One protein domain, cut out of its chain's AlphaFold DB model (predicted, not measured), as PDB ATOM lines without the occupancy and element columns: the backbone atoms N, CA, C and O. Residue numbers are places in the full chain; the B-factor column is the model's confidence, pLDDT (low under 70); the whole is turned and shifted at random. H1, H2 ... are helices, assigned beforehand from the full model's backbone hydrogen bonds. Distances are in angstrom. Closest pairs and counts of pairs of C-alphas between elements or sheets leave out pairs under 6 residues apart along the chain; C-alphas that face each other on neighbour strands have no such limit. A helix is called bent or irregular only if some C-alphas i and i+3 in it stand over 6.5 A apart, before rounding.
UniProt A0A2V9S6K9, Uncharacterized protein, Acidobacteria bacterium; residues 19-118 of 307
ATOM      1  N   HIS A  19     -36.685 -36.736  30.476       49.25
ATOM      2  CA  HIS A  19     -36.552 -37.478  31.722       49.25
ATOM      3  C   HIS A  19     -37.084 -38.906  31.530       49.25
ATOM      4  O   HIS A  19     -38.257 -39.178  31.772       49.25
ATOM      5  N   SER A  20     -36.222 -39.841  31.130       49.81
ATOM      6  CA  SER A  20     -36.405 -41.239  31.529       49.81
ATOM      7  C   SER A  20     -35.824 -41.373  32.936       49.81
ATOM      8  O   SER A  20     -34.617 -41.526  33.070       49.81
ATOM      9  N   SER A  21     -36.653 -41.193  33.968       47.69
ATOM     10  CA  SER A  21     -36.349 -41.470  35.389       47.69
ATOM     11  C   SER A  21     -34.851 -41.374  35.764       47.69
ATOM     12  O   SER A  21     -34.250 -42.387  36.111       47.69
ATOM     13  N   GLY A  22     -34.215 -40.199  35.623       52.62
ATOM     14  CA  GLY A  22     -32.768 -40.076  35.877       52.62
ATOM     15  C   GLY A  22     -32.009 -38.891  35.263       52.62
ATOM     16  O   GLY A  22     -30.875 -38.649  35.666       52.62
ATOM     17  N   CYS A  23     -32.580 -38.119  34.331       57.88
ATOM     18  CA  CYS A  23     -31.858 -36.990  33.724       57.88
ATOM     19  C   CYS A  23     -31.821 -35.763  34.660       57.88
ATOM     20  O   CYS A  23     -32.863 -35.191  34.979       57.88
ATOM     21  N   GLY A  24     -30.622 -35.358  35.099       60.41
ATOM     22  CA  GLY A  24     -30.392 -34.232  36.021       60.41
ATOM     23  C   GLY A  24     -30.283 -32.852  35.358       60.41
ATOM     24  O   GLY A  24     -29.977 -31.870  36.035       60.41
ATOM     25  N   LEU A  25     -30.501 -32.757  34.043       66.56
ATOM     26  CA  LEU A  25     -30.353 -31.507  33.300       66.56
ATOM     27  C   LEU A  25     -31.491 -30.524  33.604       66.56
ATOM     28  O   LEU A  25     -32.668 -30.889  33.695       66.56
ATOM     29  N   ALA A  26     -31.131 -29.244  33.725       65.81
ATOM     30  CA  ALA A  26     -32.089 -28.163  33.920       65.81
ATOM     31  C   ALA A  26     -33.025 -28.049  32.706       65.81
ATOM     32  O   ALA A  26     -32.567 -27.916  31.571       65.81
ATOM     33  N   GLY A  27     -34.336 -28.082  32.956       66.44
ATOM     34  CA  GLY A  27     -35.358 -28.070  31.903       66.44
ATOM     35  C   GLY A  27     -35.769 -29.455  31.392       66.44
ATOM     36  O   GLY A  27     -36.571 -29.522  30.465       66.44
ATOM     37  N   SER A  28     -35.266 -30.542  31.992       67.12
ATOM     38  CA  SER A  28     -35.761 -31.895  31.715       67.12
ATOM     39  C   SER A  28     -37.222 -32.067  32.156       67.12
ATOM     40  O   SER A  28     -37.680 -31.467  33.131       67.12
ATOM     41  N   TYR A  29     -37.968 -32.888  31.418       72.31
ATOM     42  CA  TYR A  29     -39.384 -33.166  31.673       72.31
ATOM     43  C   TYR A  29     -39.720 -34.633  31.406       72.31
ATOM     44  O   TYR A  29     -39.042 -35.301  30.628       72.31
ATOM     45  N   ASP A  30     -40.784 -35.139  32.032       74.75
ATOM     46  CA  ASP A  30     -41.257 -36.513  31.831       74.75
ATOM     47  C   ASP A  30     -41.907 -36.674  30.446       74.75
ATOM     48  O   ASP A  30     -43.116 -36.508  30.251       74.75
ATOM     49  N   ALA A  31     -41.060 -36.988  29.471       74.44
ATOM     50  CA  ALA A  31     -41.420 -37.197  28.076       74.44
ATOM     51  C   ALA A  31     -42.393 -38.357  27.891       74.44
ATOM     52  O   ALA A  31     -43.295 -38.295  27.055       74.44
ATOM     53  N   ARG A  32     -42.223 -39.406  28.703       73.31
ATOM     54  CA  ARG A  32     -43.041 -40.610  28.638       73.31
ATOM     55  C   ARG A  32     -44.467 -40.293  29.063       73.31
ATOM     56  O   ARG A  32     -45.400 -40.620  28.329       73.31
ATOM     57  N   SER A  33     -44.643 -39.618  30.200       79.50
ATOM     58  CA  SER A  33     -45.971 -39.180  30.637       79.50
ATOM     59  C   SER A  33     -46.582 -38.174  29.673       79.50
ATOM     60  O   SER A  33     -47.766 -38.299  29.369       79.50
ATOM     61  N   LEU A  34     -45.805 -37.203  29.176       80.81
ATOM     62  CA  LEU A  34     -46.289 -36.236  28.187       80.81
ATOM     63  C   LEU A  34     -46.831 -36.954  26.946       80.81
ATOM     64  O   LEU A  34     -47.928 -36.664  26.473       80.81
ATOM     65  N   CYS A  35     -46.087 -37.934  26.444       77.75
ATOM     66  CA  CYS A  35     -46.470 -38.653  25.247       77.75
ATOM     67  C   CYS A  35     -47.711 -39.528  25.463       77.75
ATOM     68  O   CYS A  35     -48.679 -39.394  24.720       77.75
ATOM     69  N   HIS A  36     -47.743 -40.343  26.522       80.38
ATOM     70  CA  HIS A  36     -48.887 -41.216  26.806       80.38
ATOM     71  C   HIS A  36     -50.168 -40.454  27.168       80.38
ATOM     72  O   HIS A  36     -51.255 -40.885  26.794       80.38
ATOM     73  N   LYS A  37     -50.063 -39.351  27.919       83.81
ATOM     74  CA  LYS A  37     -51.239 -38.623  28.423       83.81
ATOM     75  C   LYS A  37     -51.751 -37.560  27.459       83.81
ATOM     76  O   LYS A  37     -52.921 -37.203  27.551       83.81
ATOM     77  N   ILE A  38     -50.894 -37.028  26.585       84.38
ATOM     78  CA  ILE A  38     -51.238 -35.887  25.724       84.38
ATOM     79  C   ILE A  38     -51.062 -36.235  24.248       84.38
ATOM     80  O   ILE A  38     -52.030 -36.155  23.496       84.38
ATOM     81  N   VAL A  39     -49.864 -36.650  23.825       80.69
ATOM     82  CA  VAL A  39     -49.556 -36.837  22.393       80.69
ATOM     83  C   VAL A  39     -50.350 -37.996  21.782       80.69
ATOM     84  O   VAL A  39     -51.003 -37.795  20.765       80.69
ATOM     85  N   VAL A  40     -50.360 -39.174  22.415       80.94
ATOM     86  CA  VAL A  40     -51.061 -40.367  21.902       80.94
ATOM     87  C   VAL A  40     -52.584 -40.149  21.810       80.94
ATOM     88  O   VAL A  40     -53.151 -40.423  20.751       80.94
ATOM     89  N   PRO A  41     -53.286 -39.621  22.840       84.88
ATOM     90  CA  PRO A  41     -54.713 -39.309  22.719       84.88
ATOM     91  C   PRO A  41     -55.015 -38.263  21.640       84.88
ATOM     92  O   PRO A  41     -55.979 -38.414  20.887       84.88
ATOM     93  N   PHE A  42     -54.182 -37.223  21.533       83.88
ATOM     94  CA  PHE A  42     -54.318 -36.212  20.489       83.88
ATOM     95  C   PHE A  42     -54.167 -36.824  19.089       83.88
ATOM     96  O   PHE A  42     -55.012 -36.590  18.228       83.88
ATOM     97  N   GLU A  43     -53.143 -37.646  18.868       80.38
ATOM     98  CA  GLU A  43     -52.881 -38.294  17.582       80.38
ATOM     99  C   GLU A  43     -54.038 -39.208  17.154       80.38
ATOM    100  O   GLU A  43     -54.500 -39.131  16.012       80.38
ATOM    101  N   LYS A  44     -54.572 -40.008  18.088       79.62
ATOM    102  CA  LYS A  44     -55.753 -40.854  17.853       79.62
ATOM    103  C   LYS A  44     -56.970 -40.036  17.431       79.62
ATOM    104  O   LYS A  44     -57.671 -40.421  16.502       79.62
ATOM    105  N   SER A  45     -57.186 -38.871  18.050       81.56
ATOM    106  CA  SER A  45     -58.280 -37.961  17.671       81.56
ATOM    107  C   SER A  45     -58.132 -37.358  16.265       81.56
ATOM    108  O   SER A  45     -59.071 -36.747  15.756       81.56
ATOM    109  N   LYS A  46     -56.954 -37.494  15.638       74.88
ATOM    110  CA  LYS A  46     -56.605 -36.927  14.327       74.88
ATOM    111  C   LYS A  46     -56.252 -37.984  13.279       74.88
ATOM    112  O   LYS A  46     -55.634 -37.643  12.276       74.88
ATOM    113  N   GLY A  47     -56.650 -39.240  13.487       69.44
ATOM    114  CA  GLY A  47     -56.471 -40.294  12.485       69.44
ATOM    115  C   GLY A  47     -55.059 -40.881  12.424       69.44
ATOM    116  O   GLY A  47     -54.665 -41.376  11.377       69.44
ATOM    117  N   ASN A  48     -54.317 -40.875  13.538       71.50
ATOM    118  CA  ASN A  48     -53.041 -41.597  13.683       71.50
ATOM    119  C   ASN A  48     -51.896 -41.044  12.810       71.50
ATOM    120  O   ASN A  48     -51.252 -41.770  12.052       71.50
ATOM    121  N   LEU A  49     -51.639 -39.739  12.954       71.50
ATOM    122  CA  LEU A  49     -50.691 -38.933  12.169       71.50
ATOM    123  C   LEU A  49     -49.261 -39.504  12.046       71.50
ATOM    124  O   LEU A  49     -48.553 -39.153  11.103       71.50
ATOM    125  N   PHE A  50     -48.806 -40.325  12.996       68.44
ATOM    126  CA  PHE A  50     -47.404 -40.722  13.154       68.44
ATOM    127  C   PHE A  50     -47.184 -42.232  13.360       68.44
ATOM    128  O   PHE A  50     -46.088 -42.640  13.745       68.44
ATOM    129  N   GLY A  51     -48.168 -43.079  13.032       63.34
ATOM    130  CA  GLY A  51     -47.926 -44.518  12.861       63.34
ATOM    131  C   GLY A  51     -48.305 -45.420  14.040       63.34
ATOM    132  O   GLY A  51     -47.635 -46.423  14.278       63.34
ATOM    133  N   LEU A  52     -49.411 -45.115  14.733       60.41
ATOM    134  CA  LEU A  52     -50.207 -46.083  15.522       60.41
ATOM    135  C   LEU A  52     -49.560 -46.676  16.789       60.41
ATOM    136  O   LEU A  52     -50.151 -47.564  17.411       60.41
ATOM    137  N   SER A  53     -48.385 -46.221  17.230       66.31
ATOM    138  CA  SER A  53     -47.795 -46.777  18.452       66.31
ATOM    139  C   SER A  53     -48.571 -46.328  19.693       66.31
ATOM    140  O   SER A  53     -48.543 -45.163  20.083       66.31
ATOM    141  N   ASN A  54     -49.229 -47.278  20.359       65.00
ATOM    142  CA  ASN A  54     -49.842 -47.048  21.670       65.00
ATOM    143  C   ASN A  54     -48.790 -46.800  22.768       65.00
ATOM    144  O   ASN A  54     -49.112 -46.209  23.800       65.00
ATOM    145  N   GLU A  55     -47.543 -47.235  22.543       67.94
ATOM    146  CA  GLU A  55     -46.422 -47.112  23.480       67.94
ATOM    147  C   GLU A  55     -45.127 -46.689  22.760       67.94
ATOM    148  O   GLU A  55     -44.180 -47.473  22.628       67.94
ATOM    149  N   PRO A  56     -45.031 -45.437  22.282       63.16
ATOM    150  CA  PRO A  56     -43.889 -44.993  21.483       63.16
ATOM    151  C   PRO A  56     -42.560 -45.050  22.255       63.16
ATOM    152  O   PRO A  56     -41.520 -45.237  21.640       63.16
ATOM    153  N   PHE A  57     -42.582 -45.001  23.595       64.12
ATOM    154  CA  PHE A  57     -41.399 -45.104  24.466       64.12
ATOM    155  C   PHE A  57     -40.997 -46.543  24.848       64.12
ATOM    156  O   PHE A  57     -40.116 -46.733  25.692       64.12
ATOM    157  N   LEU A  58     -41.614 -47.580  24.266       65.00
ATOM    158  CA  LEU A  58     -41.214 -48.960  24.562       65.00
ATOM    159  C   LEU A  58     -39.866 -49.333  23.913       65.00
ATOM    160  O   LEU A  58     -39.181 -50.236  24.410       65.00
ATOM    161  N   ILE A  59     -39.458 -48.621  22.853       67.75
ATOM    162  CA  ILE A  59     -38.201 -48.871  22.136       67.75
ATOM    163  C   ILE A  59     -36.982 -48.507  22.990       67.75
ATOM    164  O   ILE A  59     -36.951 -47.476  23.661       67.75
ATOM    165  N   LYS A  60     -35.961 -49.376  22.963       70.75
ATOM    166  CA  LYS A  60     -34.766 -49.257  23.818       70.75
ATOM    167  C   LYS A  60     -34.062 -47.900  23.647       70.75
ATOM    168  O   LYS A  60     -33.729 -47.273  24.646       70.75
ATOM    169  N   SER A  61     -33.968 -47.394  22.416       69.31
ATOM    170  CA  SER A  61     -33.326 -46.111  22.098       69.31
ATOM    171  C   SER A  61     -33.935 -44.902  22.807       69.31
ATOM    172  O   SER A  61     -33.200 -43.983  23.151       69.31
ATOM    173  N   LEU A  62     -35.245 -44.901  23.073       68.62
ATOM    174  CA  LEU A  62     -35.934 -43.811  23.779       68.62
ATOM    175  C   LEU A  62     -35.874 -43.943  25.308       68.62
ATOM    176  O   LEU A  62     -36.419 -43.101  26.018       68.62
ATOM    177  N   ARG A  63     -35.215 -44.989  25.822       69.50
ATOM    178  CA  ARG A  63     -34.843 -45.114  27.241       69.50
ATOM    179  C   ARG A  63     -33.471 -44.511  27.533       69.50
ATOM    180  O   ARG A  63     -33.013 -44.593  28.669       69.50
ATOM    181  N   HIS A  64     -32.803 -43.964  26.516       72.88
ATOM    182  CA  HIS A  64     -31.586 -43.200  26.722       72.88
ATOM    183  C   HIS A  64     -31.926 -41.909  27.492       72.88
ATOM    184  O   HIS A  64     -32.914 -41.260  27.137       72.88
ATOM    185  N   PRO A  65     -31.151 -41.530  28.530       69.25
ATOM    186  CA  PRO A  65     -31.456 -40.374  29.387       69.25
ATOM    187  C   PRO A  65     -31.536 -39.031  28.662       69.25
ATOM    188  O   PRO A  65     -32.051 -38.060  29.206       69.25
ATOM    189  N   GLU A  66     -30.999 -38.957  27.452       71.00
ATOM    190  CA  GLU A  66     -31.062 -37.786  26.599       71.00
ATOM    191  C   GLU A  66     -31.071 -38.197  25.129       71.00
ATOM    192  O   GLU A  66     -30.646 -39.296  24.760       71.00
ATOM    193  N   HIS A  67     -31.596 -37.307  24.289       73.31
ATOM    194  CA  HIS A  67     -31.508 -37.464  22.849       73.31
ATOM    195  C   HIS A  67     -30.165 -36.905  22.374       73.31
ATOM    196  O   HIS A  67     -30.080 -35.730  22.022       73.31
ATOM    197  N   ASP A  68     -29.126 -37.731  22.365       73.69
ATOM    198  CA  ASP A  68     -27.809 -37.402  21.810       73.69
ATOM    199  C   ASP A  68     -27.556 -38.118  20.468       73.69
ATOM    200  O   ASP A  68     -28.318 -38.992  20.038       73.69
ATOM    201  N   LYS A  69     -26.493 -37.703  19.771       78.38
ATOM    202  CA  LYS A  69     -26.101 -38.267  18.468       78.38
ATOM    203  C   LYS A  69     -25.401 -39.625  18.582       78.38
ATOM    204  O   LYS A  69     -25.335 -40.353  17.589       78.38
ATOM    205  N   ASP A  70     -24.898 -39.957  19.765       74.19
ATOM    206  CA  ASP A  70     -23.999 -41.082  20.013       74.19
ATOM    207  C   ASP A  70     -24.708 -42.294  20.631       74.19
ATOM    208  O   ASP A  70     -24.086 -43.336  20.841       74.19
ATOM    209  N   ASN A  71     -26.023 -42.202  20.847       77.62
ATOM    210  CA  ASN A  71     -26.835 -43.262  21.414       77.62
ATOM    211  C   ASN A  71     -26.689 -44.544  20.568       77.62
ATOM    212  O   ASN A  71     -27.178 -44.624  19.430       77.62
ATOM    213  N   PRO A  72     -26.049 -45.594  21.120       74.69
ATOM    214  CA  PRO A  72     -25.673 -46.781  20.358       74.69
ATOM    215  C   PRO A  72     -26.886 -47.612  19.925       74.69
ATOM    216  O   PRO A  72     -26.760 -48.511  19.099       74.69
ATOM    217  N   GLN A  73     -28.067 -47.316  20.469       76.75
ATOM    218  CA  GLN A  73     -29.306 -48.046  20.224       76.75
ATOM    219  C   GLN A  73     -30.136 -47.433  19.083       76.75
ATOM    220  O   GLN A  73     -31.210 -47.946  18.758       76.75
ATOM    221  N   LEU A  74     -29.664 -46.348  18.457       78.25
ATOM    222  CA  LEU A  74     -30.319 -45.705  17.319       78.25
ATOM    223  C   LEU A  74     -30.151 -46.526  16.035       78.25
ATOM    224  O   LEU A  74     -29.048 -46.692  15.517       78.25
ATOM    225  N   ARG A  75     -31.274 -46.984  15.465       75.88
ATOM    226  CA  ARG A  75     -31.294 -47.770  14.217       75.88
ATOM    227  C   ARG A  75     -30.886 -46.952  12.985       75.88
ATOM    228  O   ARG A  75     -30.263 -47.494  12.080       75.88
ATOM    229  N   ASN A  76     -31.221 -45.659  12.943       82.25
ATOM    230  CA  ASN A  76     -30.831 -44.750  11.863       82.25
ATOM    231  C   ASN A  76     -30.092 -43.532  12.431       82.25
ATOM    232  O   ASN A  76     -30.696 -42.505  12.748       82.25
ATOM    233  N   LYS A  77     -28.767 -43.663  12.550       81.19
ATOM    234  CA  LYS A  77     -27.894 -42.628  13.123       81.19
ATOM    235  C   LYS A  77     -27.969 -41.302  12.363       81.19
ATOM    236  O   LYS A  77     -28.003 -40.250  12.988       81.19
ATOM    237  N   LYS A  78     -28.068 -41.341  11.027       84.25
ATOM    238  CA  LYS A  78     -28.134 -40.135  10.184       84.25
ATOM    239  C   LYS A  78     -29.400 -39.321  10.457       84.25
ATOM    240  O   LYS A  78     -29.308 -38.122  10.699       84.25
ATOM    241  N   ILE A  79     -30.572 -39.963  10.447       81.88
ATOM    242  CA  ILE A  79     -31.847 -39.276  10.722       81.88
ATOM    243  C   ILE A  79     -31.889 -38.771  12.165       81.88
ATOM    244  O   ILE A  79     -32.328 -37.651  12.407       81.88
ATOM    245  N   SER A  80     -31.396 -39.561  13.119       80.50
ATOM    246  CA  SER A  80     -31.368 -39.147  14.521       80.50
ATOM    247  C   SER A  80     -30.445 -37.953  14.765       80.50
ATOM    248  O   SER A  80     -30.790 -37.070  15.544       80.50
ATOM    249  N   ALA A  81     -29.302 -37.883  14.075       83.94
ATOM    250  CA  ALA A  81     -28.412 -36.729  14.143       83.94
ATOM    251  C   ALA A  81     -29.086 -35.462  13.593       83.94
ATOM    252  O   ALA A  81     -29.042 -34.424  14.248       83.94
ATOM    253  N   LEU A  82     -29.786 -35.565  12.456       85.88
ATOM    254  CA  LEU A  82     -30.566 -34.455  11.896       85.88
ATOM    255  C   LEU A  82     -31.692 -34.005  12.836       85.88
ATOM    256  O   LEU A  82     -31.927 -32.810  12.991       85.88
ATOM    257  N   LEU A  83     -32.375 -34.952  13.488       84.50
ATOM    258  CA  LEU A  83     -33.393 -34.642  14.489       84.50
ATOM    259  C   LEU A  83     -32.780 -33.932  15.700       84.50
ATOM    260  O   LEU A  83     -33.345 -32.951  16.171       84.50
ATOM    261  N   HIS A  84     -31.623 -34.391  16.181       84.31
ATOM    262  CA  HIS A  84     -30.907 -33.735  17.274       84.31
ATOM    263  C   HIS A  84     -30.553 -32.289  16.904       84.31
ATOM    264  O   HIS A  84     -30.834 -31.377  17.676       84.31
ATOM    265  N   ASP A  85     -30.013 -32.068  15.704       86.88
ATOM    266  CA  ASP A  85     -29.668 -30.729  15.224       86.88
ATOM    267  C   ASP A  85     -30.903 -29.826  15.104       86.88
ATOM    268  O   ASP A  85     -30.882 -28.679  15.552       86.88
ATOM    269  N   ALA A  86     -32.019 -30.348  14.592       84.94
ATOM    270  CA  ALA A  86     -33.280 -29.613  14.538       84.94
ATOM    271  C   ALA A  86     -33.804 -29.244  15.938       84.94
ATOM    272  O   ALA A  86     -34.295 -28.133  16.145       84.94
ATOM    273  N   LEU A  87     -33.681 -30.147  16.914       84.19
ATOM    274  CA  LEU A  87     -34.077 -29.890  18.299       84.19
ATOM    275  C   LEU A  87     -33.188 -28.831  18.965       84.19
ATOM    276  O   LEU A  87     -33.708 -27.982  19.689       84.19
ATOM    277  N   GLU A  88     -31.881 -28.830  18.693       84.38
ATOM    278  CA  GLU A  88     -30.963 -27.786  19.165       84.38
ATOM    279  C   GLU A  88     -31.260 -26.418  18.535       84.38
ATOM    280  O   GLU A  88     -31.217 -25.403  19.231       84.38
ATOM    281  N   LEU A  89     -31.651 -26.374  17.259       85.62
ATOM    282  CA  LEU A  89     -32.119 -25.139  16.623       85.62
ATOM    283  C   LEU A  89     -33.408 -24.624  17.280       85.62
ATOM    284  O   LEU A  89     -33.491 -23.454  17.653       85.62
ATOM    285  N   ILE A  90     -34.387 -25.502  17.516       84.19
ATOM    286  CA  ILE A  90     -35.637 -25.156  18.217       84.19
ATOM    287  C   ILE A  90     -35.362 -24.673  19.648       84.19
ATOM    288  O   ILE A  90     -36.077 -23.811  20.162       84.19
ATOM    289  N   ARG A  91     -34.320 -25.204  20.299       82.50
ATOM    290  CA  ARG A  91     -33.922 -24.836  21.663       82.50
ATOM    291  C   ARG A  91     -33.617 -23.346  21.804       82.50
ATOM    292  O   ARG A  91     -33.904 -22.761  22.852       82.50
ATOM    293  N   VAL A  92     -32.998 -22.763  20.779       85.62
ATOM    294  CA  VAL A  92     -32.551 -21.362  20.762       85.62
ATOM    295  C   VAL A  92     -33.462 -20.447  19.943       85.62
ATOM    296  O   VAL A  92     -33.313 -19.229  20.024       85.62
ATOM    297  N   ALA A  93     -34.406 -21.011  19.190       86.50
ATOM    298  CA  ALA A  93     -35.335 -20.261  18.359       86.50
ATOM    299  C   ALA A  93     -36.335 -19.423  19.187       86.50
ATOM    300  O   ALA A  93     -36.720 -19.811  20.299       86.50
ATOM    301  N   PRO A  94     -36.826 -18.297  18.633       92.88
ATOM    302  CA  PRO A  94     -37.981 -17.587  19.166       92.88
ATOM    303  C   PRO A  94     -39.202 -18.500  19.311       92.88
ATOM    304  O   PRO A  94     -39.414 -19.437  18.542       92.88
ATOM    305  N   GLU A  95     -40.064 -18.193  20.280       87.75
ATOM    306  CA  GLU A  95     -41.247 -19.008  20.566       87.75
ATOM    307  C   GLU A  95     -42.179 -19.171  19.360       87.75
ATOM    308  O   GLU A  95     -42.663 -20.276  19.114       87.75
ATOM    309  N   ALA A  96     -42.373 -18.103  18.583       91.00
ATOM    310  CA  ALA A  96     -43.195 -18.125  17.377       91.00
ATOM    311  C   ALA A  96     -42.636 -19.075  16.300       91.00
ATOM    312  O   ALA A  96     -43.398 -19.793  15.653       91.00
ATOM    313  N   GLU A  97     -41.312 -19.128  16.139       90.12
ATOM    314  CA  GLU A  97     -40.654 -20.020  15.179       90.12
ATOM    315  C   GLU A  97     -40.733 -21.477  15.629       90.12
ATOM    316  O   GLU A  97     -41.099 -22.349  14.841       90.12
ATOM    317  N   ALA A  98     -40.487 -21.740  16.916       86.62
ATOM    318  CA  ALA A  98     -40.655 -23.070  17.491       86.62
ATOM    319  C   ALA A  98     -42.102 -23.574  17.341       86.62
ATOM    320  O   ALA A  98     -42.324 -24.732  16.987       86.62
ATOM    321  N   TYR A  99     -43.090 -22.703  17.564       87.06
ATOM    322  CA  TYR A  99     -44.499 -23.027  17.357       87.06
ATOM    323  C   TYR A  99     -44.802 -23.332  15.884       87.06
ATOM    324  O   TYR A  99     -45.416 -24.355  15.577       87.06
ATOM    325  N   SER A 100     -44.320 -22.491  14.963       87.88
ATOM    326  CA  SER A 100     -44.479 -22.693  13.518       87.88
ATOM    327  C   SER A 100     -43.877 -24.024  13.052       87.88
ATOM    328  O   SER A 100     -44.519 -24.765  12.305       87.88
ATOM    329  N   ALA A 101     -42.693 -24.385  13.559       85.94
ATOM    330  CA  ALA A 101     -42.038 -25.654  13.256       85.94
ATOM    331  C   ALA A 101     -42.885 -26.863  13.693       85.94
ATOM    332  O   ALA A 101     -43.073 -27.800  12.916       85.94
ATOM    333  N   VAL A 102     -43.465 -26.824  14.899       85.50
ATOM    334  CA  VAL A 102     -44.363 -27.886  15.387       85.50
ATOM    335  C   VAL A 102     -45.612 -27.993  14.511       85.50
ATOM    336  O   VAL A 102     -45.983 -29.092  14.098       85.50
ATOM    337  N   VAL A 103     -46.240 -26.865  14.168       87.94
ATOM    338  CA  VAL A 103     -47.409 -26.844  13.273       87.94
ATOM    339  C   VAL A 103     -47.062 -27.422  11.900       87.94
ATOM    340  O   VAL A 103     -47.851 -28.182  11.336       87.94
ATOM    341  N   HIS A 104     -45.886 -27.102  11.360       87.38
ATOM    342  CA  HIS A 104     -45.428 -27.639  10.084       87.38
ATOM    343  C   HIS A 104     -45.268 -29.166  10.129       87.38
ATOM    344  O   HIS A 104     -45.803 -29.855   9.260       87.38
ATOM    345  N   VAL A 105     -44.641 -29.715  11.175       85.19
ATOM    346  CA  VAL A 105     -44.517 -31.173  11.371       85.19
ATOM    347  C   VAL A 105     -45.887 -31.849  11.477       85.19
ATOM    348  O   VAL A 105     -46.101 -32.895  10.868       85.19
ATOM    349  N   LEU A 106     -46.840 -31.243  12.192       83.75
ATOM    350  CA  LEU A 106     -48.208 -31.764  12.291       83.75
ATOM    351  C   LEU A 106     -48.930 -31.775  10.934       83.75
ATOM    352  O   LEU A 106     -49.640 -32.733  10.636       83.75
ATOM    353  N   ARG A 107     -48.728 -30.754  10.091       85.12
ATOM    354  CA  ARG A 107     -49.275 -30.721   8.722       85.12
ATOM    355  C   ARG A 107     -48.671 -31.812   7.842       85.12
ATOM    356  O   ARG A 107     -49.420 -32.490   7.146       85.12
ATOM    357  N   LEU A 108     -47.355 -32.022   7.917       82.94
ATOM    358  CA  LEU A 108     -46.686 -33.116   7.204       82.94
ATOM    359  C   LEU A 108     -47.187 -34.489   7.672       82.94
ATOM    360  O   LEU A 108     -47.426 -35.364   6.846       82.94
ATOM    361  N   GLY A 109     -47.377 -34.673   8.982       77.00
ATOM    362  CA  GLY A 109     -47.970 -35.889   9.547       77.00
ATOM    363  C   GLY A 109     -49.390 -36.128   9.036       77.00
ATOM    364  O   GLY A 109     -49.708 -37.230   8.604       77.00
ATOM    365  N   LYS A 110     -50.218 -35.077   8.990       79.44
ATOM    366  CA  LYS A 110     -51.578 -35.139   8.438       79.44
ATOM    367  C   LYS A 110     -51.579 -35.552   6.969       79.44
ATOM    368  O   LYS A 110     -52.247 -36.518   6.627       79.44
ATOM    369  N   GLN A 111     -50.776 -34.885   6.142       79.25
ATOM    370  CA  GLN A 111     -50.646 -35.214   4.723       79.25
ATOM    371  C   GLN A 111     -50.195 -36.670   4.523       79.25
ATOM    372  O   GLN A 111     -50.719 -37.374   3.668       79.25
ATOM    373  N   ARG A 112     -49.249 -37.157   5.336       72.38
ATOM    374  CA  ARG A 112     -48.792 -38.555   5.277       72.38
ATOM    375  C   ARG A 112     -49.854 -39.552   5.722       72.38
ATOM    376  O   ARG A 112     -49.957 -40.597   5.100       72.38
ATOM    377  N   ALA A 113     -50.618 -39.260   6.770       66.94
ATOM    378  CA  ALA A 113     -51.699 -40.132   7.224       66.94
ATOM    379  C   ALA A 113     -52.851 -40.194   6.212       66.94
ATOM    380  O   ALA A 113     -53.389 -41.271   5.970       66.94
ATOM    381  N   GLU A 114     -53.173 -39.069   5.565       69.31
ATOM    382  CA  GLU A 114     -54.122 -39.025   4.446       69.31
ATOM    383  C   GLU A 114     -53.645 -39.940   3.302       69.31
ATOM    384  O   GLU A 114     -54.413 -40.771   2.822       69.31
ATOM    385  N   LEU A 115     -52.355 -39.895   2.954       64.44
ATOM    386  CA  LEU A 115     -51.756 -40.779   1.944       64.44
ATOM    387  C   LEU A 115     -51.684 -42.254   2.395       64.44
ATOM    388  O   LEU A 115     -51.902 -43.153   1.593       64.44
ATOM    389  N   ALA A 116     -51.402 -42.516   3.674       54.19
ATOM    390  CA  ALA A 116     -51.246 -43.864   4.231       54.19
ATOM    391  C   ALA A 116     -52.576 -44.588   4.497       54.19
ATOM    392  O   ALA A 116     -52.575 -45.805   4.677       54.19
ATOM    393  N   SER A 117     -53.712 -43.880   4.487       50.12
ATOM    394  CA  SER A 117     -55.044 -44.510   4.477       50.12
ATOM    395  C   SER A 117     -55.301 -45.346   3.210       50.12
ATOM    396  O   SER A 117     -56.215 -46.166   3.176       50.12
ATOM    397  N   VAL A 118     -54.419 -45.219   2.214       45.12
ATOM    398  CA  VAL A 118     -54.284 -46.090   1.047       45.12
ATOM    399  C   VAL A 118     -53.054 -46.985   1.251       45.12
ATOM    400  O   VAL A 118     -52.034 -46.825   0.590       45.12
TER     401      VAL A 118
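AT A GLANCE: This is residues 19 to 118 of the 307 residues of an uncharacterized protein of Acidobacteria bacterium (UniProt A0A2V9S6K9). An open frame of helices: the two longest, H3 and H4, make a V that meets near the tight link between them, and H1 lies off the plane of the V, toward its open end, apart from both. Short H2 sits in the long loops that lead from H1 to H3, and residues 91 to 97, of which 95 to 97 belong to H4, stick out at the tip of the V. The printed part has 100 residues with four named helices, H1 to H4 in order along the chain, and no named strand; its class is all helix. The whole is compact, with a radius of gyration of the C-alphas of 14.6 A and spans of 41 by 32 by 28 A.

HOW THE PARTS SIT: Start at H1, residues 31 to 44, which touches no helix. Go on to H2, residues 60 to 63, which is apart from H1. Next look at H3, residues 77 to 92, apart from both H1 and H2. Then find H4, residues 95 to 116, apart from H1 and H2. H3 and H4 are close but not clearly touching; their closest C-alphas are those of Ile 90 and Ala 98, 5.5 A apart. Their lines stand at a steep tilt of 36 degrees, only just past shallow, and they run opposite ways. In H4 every O i to N i+4 pair is within hydrogen-bond range, against 8 of 10 in H1 and 11 of 12 in H3, while H2 is too short for such a pair.

IN THESE COORDINATES: Find C-alpha 31 at (-41.420, -37.197, 28.076); from there H1 runs 18.0 A to Lys 44. It is irregular, but only just: C-alphas 37 and 40 are 6.8 A apart. H2 measures 5.4 A from Lys 60 to Arg 63, and H3 23.1 A from Lys 77 to Val 92. H4 runs 31.4 A from Glu 95 to C-alpha 116 at (-51.246, -43.864, 4.231).

THE WHOLE: Gly 24 and Val 118 have the two C-alphas farthest apart, 44.0 A. The printed part has no cut; the links from H1 to H2 and from H2 to H3 are long. The mean pLDDT of the printed part is 75.3, and residues 19 to 28, 50 to 59 and 113 to 118 are among those under 70.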